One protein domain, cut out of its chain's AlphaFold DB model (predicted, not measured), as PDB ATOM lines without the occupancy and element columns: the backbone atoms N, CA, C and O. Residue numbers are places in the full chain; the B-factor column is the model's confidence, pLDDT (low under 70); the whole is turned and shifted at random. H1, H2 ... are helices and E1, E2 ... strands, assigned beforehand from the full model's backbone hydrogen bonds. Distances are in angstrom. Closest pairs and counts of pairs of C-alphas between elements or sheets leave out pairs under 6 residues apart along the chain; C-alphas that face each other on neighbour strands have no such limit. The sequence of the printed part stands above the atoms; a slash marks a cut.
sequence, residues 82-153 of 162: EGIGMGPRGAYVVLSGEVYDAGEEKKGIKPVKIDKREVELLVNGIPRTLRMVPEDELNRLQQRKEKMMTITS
ATOM      1  N   GLU A  82     -37.414  15.210 -40.525       89.69
ATOM      2  CA  GLU A  82     -36.757  14.449 -39.460       89.69
ATOM      3  C   GLU A  82     -35.415  15.061 -39.050       89.69
ATOM      4  O   GLU A  82     -35.019  14.997 -37.883       89.69
ATOM      5  N   GLY A  83     -34.692  15.661 -39.999       89.75
ATOM      6  CA  GLY A  83     -33.371  16.200 -39.710       89.75
ATOM      7  C   GLY A  83     -32.776  17.067 -40.807       89.75
ATOM      8  O   GLY A  83     -33.100  16.951 -41.985       89.75
ATOM      9  N   ILE A  84     -31.852  17.931 -40.391       92.62
ATOM     10  CA  ILE A  84     -31.094  18.828 -41.261       92.62
ATOM     11  C   ILE A  84     -29.611  18.647 -40.954       92.62
ATOM     12  O   ILE A  84     -29.194  18.705 -39.794       92.62
ATOM     13  N   GLY A  85     -28.804  18.460 -41.994       90.81
ATOM     14  CA  GLY A  85     -27.359  18.342 -41.886       90.81
ATOM     15  C   GLY A  85     -26.622  19.347 -42.762       90.81
ATOM     16  O   GLY A  85     -27.050  19.692 -43.860       90.81
ATOM     17  N   MET A  86     -25.476  19.819 -42.271       92.12
ATOM     18  CA  MET A  86     -24.556  20.665 -43.032       92.12
ATOM     19  C   MET A  86     -23.173  20.021 -43.011       92.12
ATOM     20  O   MET A  86     -22.578  19.852 -41.947       92.12
ATOM     21  N   GLY A  87     -22.669  19.652 -44.186       88.06
ATOM     22  CA  GLY A  87     -21.368  19.019 -44.358       88.06
ATOM     23  C   GLY A  87     -20.437  19.806 -45.285       88.06
ATOM     24  O   GLY A  87     -20.853  20.763 -45.934       88.06
ATOM     25  N   PRO A  88     -19.168  19.376 -45.417       87.88
ATOM     26  CA  PRO A  88     -18.196  20.003 -46.321       87.88
ATOM     27  C   PRO A  88     -18.574  19.875 -47.805       87.88
ATOM     28  O   PRO A  88     -18.000  20.558 -48.646       87.88
ATOM     29  N   ARG A  89     -19.513  18.979 -48.126       85.38
ATOM     30  CA  ARG A  89     -20.029  18.736 -49.477       85.38
ATOM     31  C   ARG A  89     -21.309  19.511 -49.795       85.38
ATOM     32  O   ARG A  89     -21.702  19.527 -50.953       85.38
ATOM     33  N   GLY A  90     -21.933  20.145 -48.804       88.81
ATOM     34  CA  GLY A  90     -23.214  20.826 -48.964       88.81
ATOM     35  C   GLY A  90     -24.160  20.598 -47.788       88.81
ATOM     36  O   GLY A  90     -23.825  19.916 -46.813       88.81
ATOM     37  N   ALA A  91     -25.337  21.208 -47.884       92.12
ATOM     38  CA  ALA A  91     -26.447  20.964 -46.974       92.12
ATOM     39  C   ALA A  91     -27.315  19.816 -47.502       92.12
ATOM     40  O   ALA A  91     -27.498  19.685 -48.713       92.12
ATOM     41  N   TYR A  92     -27.855  19.022 -46.583       93.00
ATOM     42  CA  TYR A  92     -28.768  17.925 -46.875       93.00
ATOM     43  C   TYR A  92     -29.894  17.889 -45.844       93.00
ATOM     44  O   TYR A  92     -29.752  18.366 -44.713       93.00
ATOM     45  N   VAL A  93     -31.020  17.312 -46.236       93.69
ATOM     46  CA  VAL A  93     -32.215  17.176 -45.407       93.69
ATOM     47  C   VAL A  93     -32.693  15.728 -45.415       93.69
ATOM     48  O   VAL A  93     -32.560  15.034 -46.421       93.69
ATOM     49  N   VAL A  94     -33.218  15.271 -44.280       92.62
ATOM     50  CA  VAL A  94     -33.862  13.964 -44.142       92.62
ATOM     51  C   VAL A  94     -35.368  14.172 -44.076       92.62
ATOM     52  O   VAL A  94     -35.863  14.820 -43.150       92.62
ATOM     53  N   LEU A  95     -36.072  13.658 -45.081       90.56
ATOM     54  CA  LEU A  95     -37.523  13.747 -45.233       90.56
ATOM     55  C   LEU A  95     -38.084  12.326 -45.307       90.56
ATOM     56  O   LEU A  95     -37.702  11.574 -46.206       90.56
ATOM     57  N   SER A  96     -38.960  11.960 -44.369       87.31
ATOM     58  CA  SER A  96     -39.618  10.641 -44.314       87.31
ATOM     59  C   SER A  96     -38.640   9.457 -44.485       87.31
ATOM     60  O   SER A  96     -38.870   8.544 -45.282       87.31
ATOM     61  N   GLY A  97     -37.503   9.501 -43.782       88.06
ATOM     62  CA  GLY A  97     -36.434   8.497 -43.825       88.06
ATOM     63  C   GLY A  97     -35.482   8.558 -45.029       88.06
ATOM     64  O   GLY A  97     -34.553   7.750 -45.106       88.06
ATOM     65  N   GLU A  98     -35.657   9.498 -45.962       90.00
ATOM     66  CA  GLU A  98     -34.821   9.634 -47.160       90.00
ATOM     67  C   GLU A  98     -33.965  10.901 -47.147       90.00
ATOM     68  O   GLU A  98     -34.379  11.947 -46.654       90.00
ATOM     69  N   VAL A  99     -32.757  10.811 -47.715       91.88
ATOM     70  CA  VAL A  99     -31.789  11.916 -47.755       91.88
ATOM     71  C   VAL A  99     -31.855  12.644 -49.095       91.88
ATOM     72  O   VAL A  99     -31.672  12.037 -50.155       91.88
ATOM     73  N   TYR A 100     -32.048  13.958 -49.021       92.81
ATOM     74  CA  TYR A 100     -32.083  14.867 -50.159       92.81
ATOM     75  C   TYR A 100     -30.977  15.912 -50.018       92.81
ATOM     76  O   TYR A 100     -30.909  16.623 -49.010       92.81
ATOM     77  N   ASP A 101     -30.118  16.019 -51.027       93.50
ATOM     78  CA  ASP A 101     -29.109  17.070 -51.101       93.50
ATOM     79  C   ASP A 101     -29.719  18.377 -51.639       93.50
ATOM     80  O   ASP A 101     -30.718  18.382 -52.367       93.50
ATOM     81  N   ALA A 102     -29.125  19.518 -51.280       91.44
ATOM     82  CA  ALA A 102     -29.585  20.823 -51.753       91.44
ATOM     83  C   ALA A 102     -29.594  20.906 -53.293       91.44
ATOM     84  O   ALA A 102     -28.570  20.702 -53.944       91.44
ATOM     85  N   GLY A 103     -30.744  21.261 -53.869       89.25
ATOM     86  CA  GLY A 103     -30.941  21.414 -55.311       89.25
ATOM     87  C   GLY A 103     -31.178  20.111 -56.078       89.25
ATOM     88  O   GLY A 103     -31.490  20.179 -57.269       89.25
ATOM     89  N   GLU A 104     -31.068  18.951 -55.429       90.25
ATOM     90  CA  GLU A 104     -31.328  17.653 -56.046       90.25
ATOM     91  C   GLU A 104     -32.830  17.351 -56.043       90.25
ATOM     92  O   GLU A 104     -33.503  17.481 -55.023       90.25
ATOM     93  N   GLU A 105     -33.365  16.947 -57.194       90.50
ATOM     94  CA  GLU A 105     -34.763  16.554 -57.318       90.50
ATOM     95  C   GLU A 105     -34.880  15.034 -57.324       90.50
ATOM     96  O   GLU A 105     -34.323  14.348 -58.184       90.50
ATOM     97  N   LYS A 106     -35.619  14.501 -56.354       89.44
ATOM     98  CA  LYS A 106     -35.903  13.073 -56.222       89.44
ATOM     99  C   LYS A 106     -37.381  12.906 -55.925       89.44
ATOM    100  O   LYS A 106     -37.909  13.580 -55.051       89.44
ATOM    101  N   LYS A 107     -38.054  12.011 -56.654       87.50
ATOM    102  CA  LYS A 107     -39.492  11.737 -56.477       87.50
ATOM    103  C   LYS A 107     -40.339  13.023 -56.456       87.50
ATOM    104  O   LYS A 107     -41.180  13.177 -55.587       87.50
ATOM    105  N   GLY A 108     -40.055  13.979 -57.343       86.62
ATOM    106  CA  GLY A 108     -40.772  15.259 -57.399       86.62
ATOM    107  C   GLY A 108     -40.541  16.194 -56.205       86.62
ATOM    108  O   GLY A 108     -41.198  17.225 -56.114       86.62
ATOM    109  N   ILE A 109     -39.625  15.872 -55.288       90.31
ATOM    110  CA  ILE A 109     -39.244  16.720 -54.158       90.31
ATOM    111  C   ILE A 109     -37.869  17.309 -54.448       90.31
ATOM    112  O   ILE A 109     -36.897  16.581 -54.662       90.31
ATOM    113  N   LYS A 110     -37.783  18.637 -54.424       93.38
ATOM    114  CA  LYS A 110     -36.547  19.383 -54.641       93.38
ATOM    115  C   LYS A 110     -36.316  20.382 -53.512       93.38
ATOM    116  O   LYS A 110     -37.031  21.385 -53.447       93.38
ATOM    117  N   PRO A 111     -35.317  20.174 -52.639       92.69
ATOM    118  CA  PRO A 111     -34.927  21.171 -51.653       92.69
ATOM    119  C   PRO A 111     -34.306  22.370 -52.373       92.69
ATOM    120  O   PRO A 111     -33.258  22.254 -53.006       92.69
ATOM    121  N   VAL A 112     -34.956  23.526 -52.296       93.75
ATOM    122  CA  VAL A 112     -34.466  24.774 -52.897       93.75
ATOM    123  C   VAL A 112     -33.478  25.443 -51.957       93.75
ATOM    124  O   VAL A 112     -32.396  25.862 -52.368       93.75
ATOM    125  N   LYS A 113     -33.849  25.522 -50.679       92.69
ATOM    126  CA  LYS A 113     -33.073  26.204 -49.656       92.69
ATOM    127  C   LYS A 113     -33.121  25.400 -48.370       92.69
ATOM    128  O   LYS A 113     -34.193  25.065 -47.876       92.69
ATOM    129  N   ILE A 114     -31.944  25.083 -47.845       93.12
ATOM    130  CA  ILE A 114     -31.789  24.331 -46.603       93.12
ATOM    131  C   ILE A 114     -31.137  25.260 -45.584       93.12
ATOM    132  O   ILE A 114     -29.939  25.536 -45.662       93.12
ATOM    133  N   ASP A 115     -31.933  25.748 -44.639       90.94
ATOM    134  CA  ASP A 115     -31.468  26.514 -43.489       90.94
ATOM    135  C   ASP A 115     -31.386  25.612 -42.251       90.94
ATOM    136  O   ASP A 115     -31.831  24.474 -42.243       90.94
ATOM    137  N   LYS A 116     -30.812  26.105 -41.148       86.44
ATOM    138  CA  LYS A 116     -30.613  25.295 -39.926       86.44
ATOM    139  C   LYS A 116     -31.903  24.858 -39.218       86.44
ATOM    140  O   LYS A 116     -31.832  24.057 -38.290       86.44
ATOM    141  N   ARG A 117     -33.041  25.468 -39.545       85.31
ATOM    142  CA  ARG A 117     -34.325  25.287 -38.835       85.31
ATOM    143  C   ARG A 117     -35.517  25.122 -39.763       85.31
ATOM    144  O   ARG A 117     -36.545  24.599 -39.335       85.31
ATOM    145  N   GLU A 118     -35.375  25.605 -40.987       88.50
ATOM    146  CA  GLU A 118     -36.405  25.604 -42.005       88.50
ATOM    147  C   GLU A 118     -35.814  25.092 -43.309       88.50
ATOM    148  O   GLU A 118     -34.622  25.257 -43.582       88.50
ATOM    149  N   VAL A 119     -36.656  24.442 -44.094       92.25
ATOM    150  CA  VAL A 119     -36.292  23.941 -45.409       92.25
ATOM    151  C   VAL A 119     -37.393  24.354 -46.369       92.25
ATOM    152  O   VAL A 119     -38.564  24.051 -46.145       92.25
ATOM    153  N   GLU A 120     -37.014  25.062 -47.424       92.88
ATOM    154  CA  GLU A 120     -37.889  25.373 -48.547       92.88
ATOM    155  C   GLU A 120     -37.714  24.285 -49.606       92.88
ATOM    156  O   GLU A 120     -36.605  24.015 -50.075       92.88
ATOM    157  N   LEU A 121     -38.816  23.650 -49.976       93.19
ATOM    158  CA  LEU A 121     -38.885  22.542 -50.918       93.19
ATOM    159  C   LEU A 121     -39.920  22.838 -51.999       93.19
ATOM    160  O   LEU A 121     -40.939  23.468 -51.749       93.19
ATOM    161  N   LEU A 122     -39.671  22.339 -53.201       91.88
ATOM    162  CA  LEU A 122     -40.661  22.229 -54.263       91.88
ATOM    163  C   LEU A 122     -41.140  20.782 -54.297       91.88
ATOM    164  O   LEU A 122     -40.329  19.885 -54.508       91.88
ATOM    165  N   VAL A 123     -42.433  20.558 -54.081       90.50
ATOM    166  CA  VAL A 123     -43.071  19.243 -54.202       90.50
ATOM    167  C   VAL A 123     -43.966  19.284 -55.429       90.50
ATOM    168  O   VAL A 123     -44.951  20.017 -55.438       90.50
ATOM    169  N   ASN A 124     -43.603  18.556 -56.484       86.50
ATOM    170  CA  ASN A 124     -44.270  18.581 -57.789       86.50
ATOM    171  C   ASN A 124     -44.450  20.018 -58.325       86.50
ATOM    172  O   ASN A 124     -45.501  20.386 -58.841       86.50
ATOM    173  N   GLY A 125     -43.436  20.868 -58.124       84.31
ATOM    174  CA  GLY A 125     -43.466  22.287 -58.501       84.31
ATOM    175  C   GLY A 125     -44.202  23.217 -57.527       84.31
ATOM    176  O   GLY A 125     -44.149  24.432 -57.705       84.31
ATOM    177  N   ILE A 126     -44.836  22.694 -56.474       88.00
ATOM    178  CA  ILE A 126     -45.517  23.498 -55.453       88.00
ATOM    179  C   ILE A 126     -44.520  23.859 -54.341       88.00
ATOM    180  O   ILE A 126     -43.972  22.954 -53.706       88.00
ATOM    181  N   PRO A 127     -44.279  25.153 -54.062       89.62
ATOM    182  CA  PRO A 127     -43.399  25.556 -52.975       89.62
ATOM    183  C   PRO A 127     -44.031  25.220 -51.617       89.62
ATOM    184  O   PRO A 127     -45.177  25.569 -51.331       89.62
ATOM    185  N   ARG A 128     -43.257  24.559 -50.761       89.31
ATOM    186  CA  ARG A 128     -43.565  24.264 -49.362       89.31
ATOM    187  C   ARG A 128     -42.394  24.649 -48.474       89.31
ATOM    188  O   ARG A 128     -41.236  24.560 -48.868       89.31
ATOM    189  N   THR A 129     -42.706  25.003 -47.236       90.75
ATOM    190  CA  THR A 129     -41.710  25.247 -46.193       90.75
ATOM    191  C   THR A 129     -41.967  24.287 -45.044       90.75
ATOM    192  O   THR A 129     -43.074  24.246 -44.511       90.75
ATOM    193  N   LEU A 130     -40.949  23.520 -44.659       88.62
ATOM    194  CA  LEU A 130     -40.986  22.633 -43.498       88.62
ATOM    195  C   LEU A 130     -40.104  23.195 -42.387       88.62
ATOM    196  O   LEU A 130     -39.053  23.778 -42.649       88.62
ATOM    197  N   ARG A 131     -40.536  23.020 -41.137       86.81
ATOM    198  CA  ARG A 131     -39.845  23.518 -39.940       86.81
ATOM    199  C   ARG A 131     -39.677  22.395 -38.932       86.81
ATOM    200  O   ARG A 131     -40.588  21.602 -38.739       86.81
ATOM    201  N   MET A 132     -38.516  22.352 -38.282       77.94
ATOM    202  CA  MET A 132     -38.162  21.254 -37.372       77.94
ATOM    203  C   MET A 132     -38.805  21.395 -35.982       77.94
ATOM    204  O   MET A 132     -38.953  20.412 -35.267       77.94
ATOM    205  N   VAL A 133     -39.165  22.621 -35.577       69.94
ATOM    206  CA  VAL A 133     -39.798  22.917 -34.282       69.94
ATOM    207  C   VAL A 133     -40.946  23.910 -34.498       69.94
ATOM    208  O   VAL A 133     -40.709  24.963 -35.102       69.94
ATOM    209  N   PRO A 134     -42.165  23.620 -34.007       66.88
ATOM    210  CA  PRO A 134     -43.271  24.572 -34.030       66.88
ATOM    211  C   PRO A 134     -42.992  25.757 -33.090       66.88
ATOM    212  O   PRO A 134     -42.415  25.599 -32.012       66.88
ATOM    213  N   GLU A 135     -43.402  26.967 -33.481       66.31
ATOM    214  CA  GLU A 135     -43.108  28.211 -32.739       66.31
ATOM    215  C   GLU A 135     -43.606  28.179 -31.279       66.31
ATOM    216  O   GLU A 135     -42.984  28.764 -30.385       66.31
ATOM    217  N   ASP A 136     -44.664  27.411 -31.012       64.81
ATOM    218  CA  ASP A 136     -45.269  27.243 -29.689       64.81
ATOM    219  C   ASP A 136     -44.322  26.610 -28.657       64.81
ATOM    220  O   ASP A 136     -44.350  26.962 -27.472       64.81
ATOM    221  N   GLU A 137     -43.448  25.692 -29.080       64.06
ATOM    222  CA  GLU A 137     -42.453  25.084 -28.192       64.06
ATOM    223  C   GLU A 137     -41.255  26.004 -27.957       64.06
ATOM    224  O   GLU A 137     -40.696  26.039 -26.855       64.06
ATOM    225  N   LEU A 138     -40.897  26.804 -28.963       65.12
ATOM    226  CA  LEU A 138     -39.773  27.732 -28.883       65.12
ATOM    227  C   LEU A 138     -39.996  28.778 -27.780       65.12
ATOM    228  O   LEU A 138     -39.102  29.028 -26.966       65.12
ATOM    229  N   ASN A 139     -41.211  29.328 -27.704       71.25
ATOM    230  CA  ASN A 139     -41.594  30.316 -26.693       71.25
ATOM    231  C   ASN A 139     -41.566  29.736 -25.270       71.25
ATOM    232  O   ASN A 139     -41.077  30.377 -24.337       71.25
ATOM    233  N   ARG A 140     -42.015  28.487 -25.092       73.00
ATOM    234  CA  ARG A 140     -41.988  27.806 -23.785       73.00
ATOM    235  C   ARG A 140     -40.564  27.565 -23.284       73.00
ATOM    236  O   ARG A 140     -40.306  27.658 -22.082       73.00
ATOM    237  N   LEU A 141     -39.629  27.263 -24.184       70.50
ATOM    238  CA  LEU A 141     -38.222  27.052 -23.836       70.50
ATOM    239  C   LEU A 141     -37.511  28.353 -23.442       70.50
ATOM    240  O   LEU A 141     -36.689  28.337 -22.523       70.50
ATOM    241  N   GLN A 142     -37.838  29.475 -24.089       73.50
ATOM    242  CA  GLN A 142     -37.275  30.785 -23.743       73.50
ATOM    243  C   GLN A 142     -37.724  31.242 -22.349       73.50
ATOM    244  O   GLN A 142     -36.877  31.553 -21.512       73.50
ATOM    245  N   GLN A 143     -39.021  31.138 -22.045       74.00
ATOM    246  CA  GLN A 143     -39.567  31.506 -20.730       74.00
ATOM    247  C   GLN A 143     -38.950  30.697 -19.576       74.00
ATOM    248  O   GLN A 143     -38.716  31.220 -18.486       74.00
ATOM    249  N   ARG A 144     -38.644  29.410 -19.800       72.00
ATOM    250  CA  ARG A 144     -37.966  28.574 -18.795       72.00
ATOM    251  C   ARG A 144     -36.531  29.022 -18.526       72.00
ATOM    252  O   ARG A 144     -36.102  28.979 -17.375       72.00
ATOM    253  N   LYS A 145     -35.799  29.454 -19.558       70.62
ATOM    254  CA  LYS A 145     -34.427  29.957 -19.402       70.62
ATOM    255  C   LYS A 145     -34.382  31.271 -18.634       70.62
ATOM    256  O   LYS A 145     -33.559  31.396 -17.733       70.62
ATOM    257  N   GLU A 146     -35.269  32.206 -18.957       68.56
ATOM    258  CA  GLU A 146     -35.347  33.489 -18.250       68.56
ATOM    259  C   GLU A 146     -35.656  33.278 -16.769       68.56
ATOM    260  O   GLU A 146     -34.928  33.769 -15.910       68.56
ATOM    261  N   LYS A 147     -36.655  32.442 -16.460       66.94
ATOM    262  CA  LYS A 147     -37.035  32.156 -15.074       66.94
ATOM    263  C   LYS A 147     -35.910  31.501 -14.267       66.94
ATOM    264  O   LYS A 147     -35.768  31.796 -13.086       66.94
ATOM    265  N   MET A 148     -35.104  30.633 -14.882       59.22
ATOM    266  CA  MET A 148     -33.932  30.057 -14.215       59.22
ATOM    267  C   MET A 148     -32.845  31.101 -13.954       59.22
ATOM    268  O   MET A 148     -32.306  31.107 -12.858       59.22
ATOM    269  N   MET A 149     -32.551  32.001 -14.900       58.94
ATOM    270  CA  MET A 149     -31.532  33.045 -14.701       58.94
ATOM    271  C   MET A 149     -31.897  34.038 -13.592       58.94
ATOM    272  O   MET A 149     -31.008  34.494 -12.873       58.94
ATOM    273  N   THR A 150     -33.183  34.358 -13.426       59.72
ATOM    274  CA  THR A 150     -33.639  35.221 -12.326       59.72
ATOM    275  C   THR A 150     -33.412  34.553 -10.968       59.72
ATOM    276  O   THR A 150     -32.853  35.170 -10.072       59.72
ATOM    277  N   ILE A 151     -33.741  33.263 -10.840       59.84
ATOM    278  CA  ILE A 151     -33.614  32.535  -9.568       59.84
ATOM    279  C   ILE A 151     -32.145  32.396  -9.139       59.84
ATOM    280  O   ILE A 151     -31.832  32.603  -7.971       59.84
ATOM    281  N   THR A 152     -31.219  32.115 -10.062       58.38
ATOM    282  CA  THR A 152     -29.790  32.003  -9.712       58.38
ATOM    283  C   THR A 152     -29.145  33.341  -9.342       58.38
ATOM    284  O   THR A 152     -28.078  33.351  -8.730       58.38
ATOM    285  N   SER A 153     -29.747  34.463  -9.742       57.00
ATOM    286  CA  SER A 153     -29.229  35.800  -9.425       57.00
ATOM    287  C   SER A 153     -29.604  36.217  -8.000       57.00
ATOM    288  O   SER A 153     -28.763  36.770  -7.296       57.00
TER     289      SER A 153
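This is residues 82 to 153 of the 162 residues of an uncharacterized protein of Candidatus Omnitrophica bacterium ADurb.Bin277 (UniProt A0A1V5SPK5). A small sandwich of two three-stranded sheets, E1 E2 E3 and E4 E5 E6, partly face to face with their strands crossed, makes a compact body at one end. From it a single helix, H1, sticks out as a long arm: residues 134 to 153 stand free and make much of the length. The printed part has 72 residues, with six named strands and then one named helix, in the order E1 E2 E3 E4 E5 E6 H1; each sheet is antiparallel, with its strands in chain order, and the class is mixed, helices and strands. The whole is only just loose, close to extended, with a radius of gyration of the C-alphas of 16.4 A, and it spans 52 by 28 by 19 A.

E1, residues 82 to 87, and E2, residues 90 to 95, form a hairpin, antiparallel at 168 degrees, with N 85 and O 92 2.9 A apart, within hydrogen-bond range. E2 and E3, residues 98 to 101, form the next hairpin, with N 93 and O 100 at 2.9 A. These three strands are a meander, each strand the antiparallel neighbour of the one before. A second meander follows: E4, residues 109 to 114, E5, residues 118 to 123, and E6, residues 126 to 131. Between E4 and E5, N 110 and O 122 are within hydrogen-bond range at 2.8 A, and between E5 and E6, N 121 and O 128 are within hydrogen-bond range at 2.8 A. The two sheets form a sandwich, two sheets face to face, 9.9 A centre to centre where they face each other, with strands at 74 degrees. The closest C-alphas of E2 and E4 are those of Ala 91 and Ile 114, 6.3 A apart; those of E3 and E4 are Tyr 100 and Pro 111, 7.1 A. E6 is apart from E1, E2 and E3. H1, residues 135 to 153, is on neither sheet; 14 of its 15 O i to N i+4 pairs are within hydrogen-bond range.

E1 begins at C-alpha 82, (-36.757, 14.449, -39.460), and is 16.8 A long; E2 is 16.4 A, E3 10.2 A, E4 13.1 A, E5 15.3 A and E6 16.5 A. H1 runs 28.2 A from C-alpha 135, (-43.108, 28.211, -32.739), to C-alpha 153, (-29.229, 35.800, -9.425).

The C-alphas of Lys 107 and Ser 153, the two farthest apart, are 53.8 A apart. The body without residues 134 to 153 spans 27 by 24 by 19 A. The printed part has no cut and no long link; E3 to E4, with 7 residues between them, is a short link, and the others are tight. Mean pLDDT of the printed part is 83.0; residues 133 to 138 and 146 to 153 are under 70.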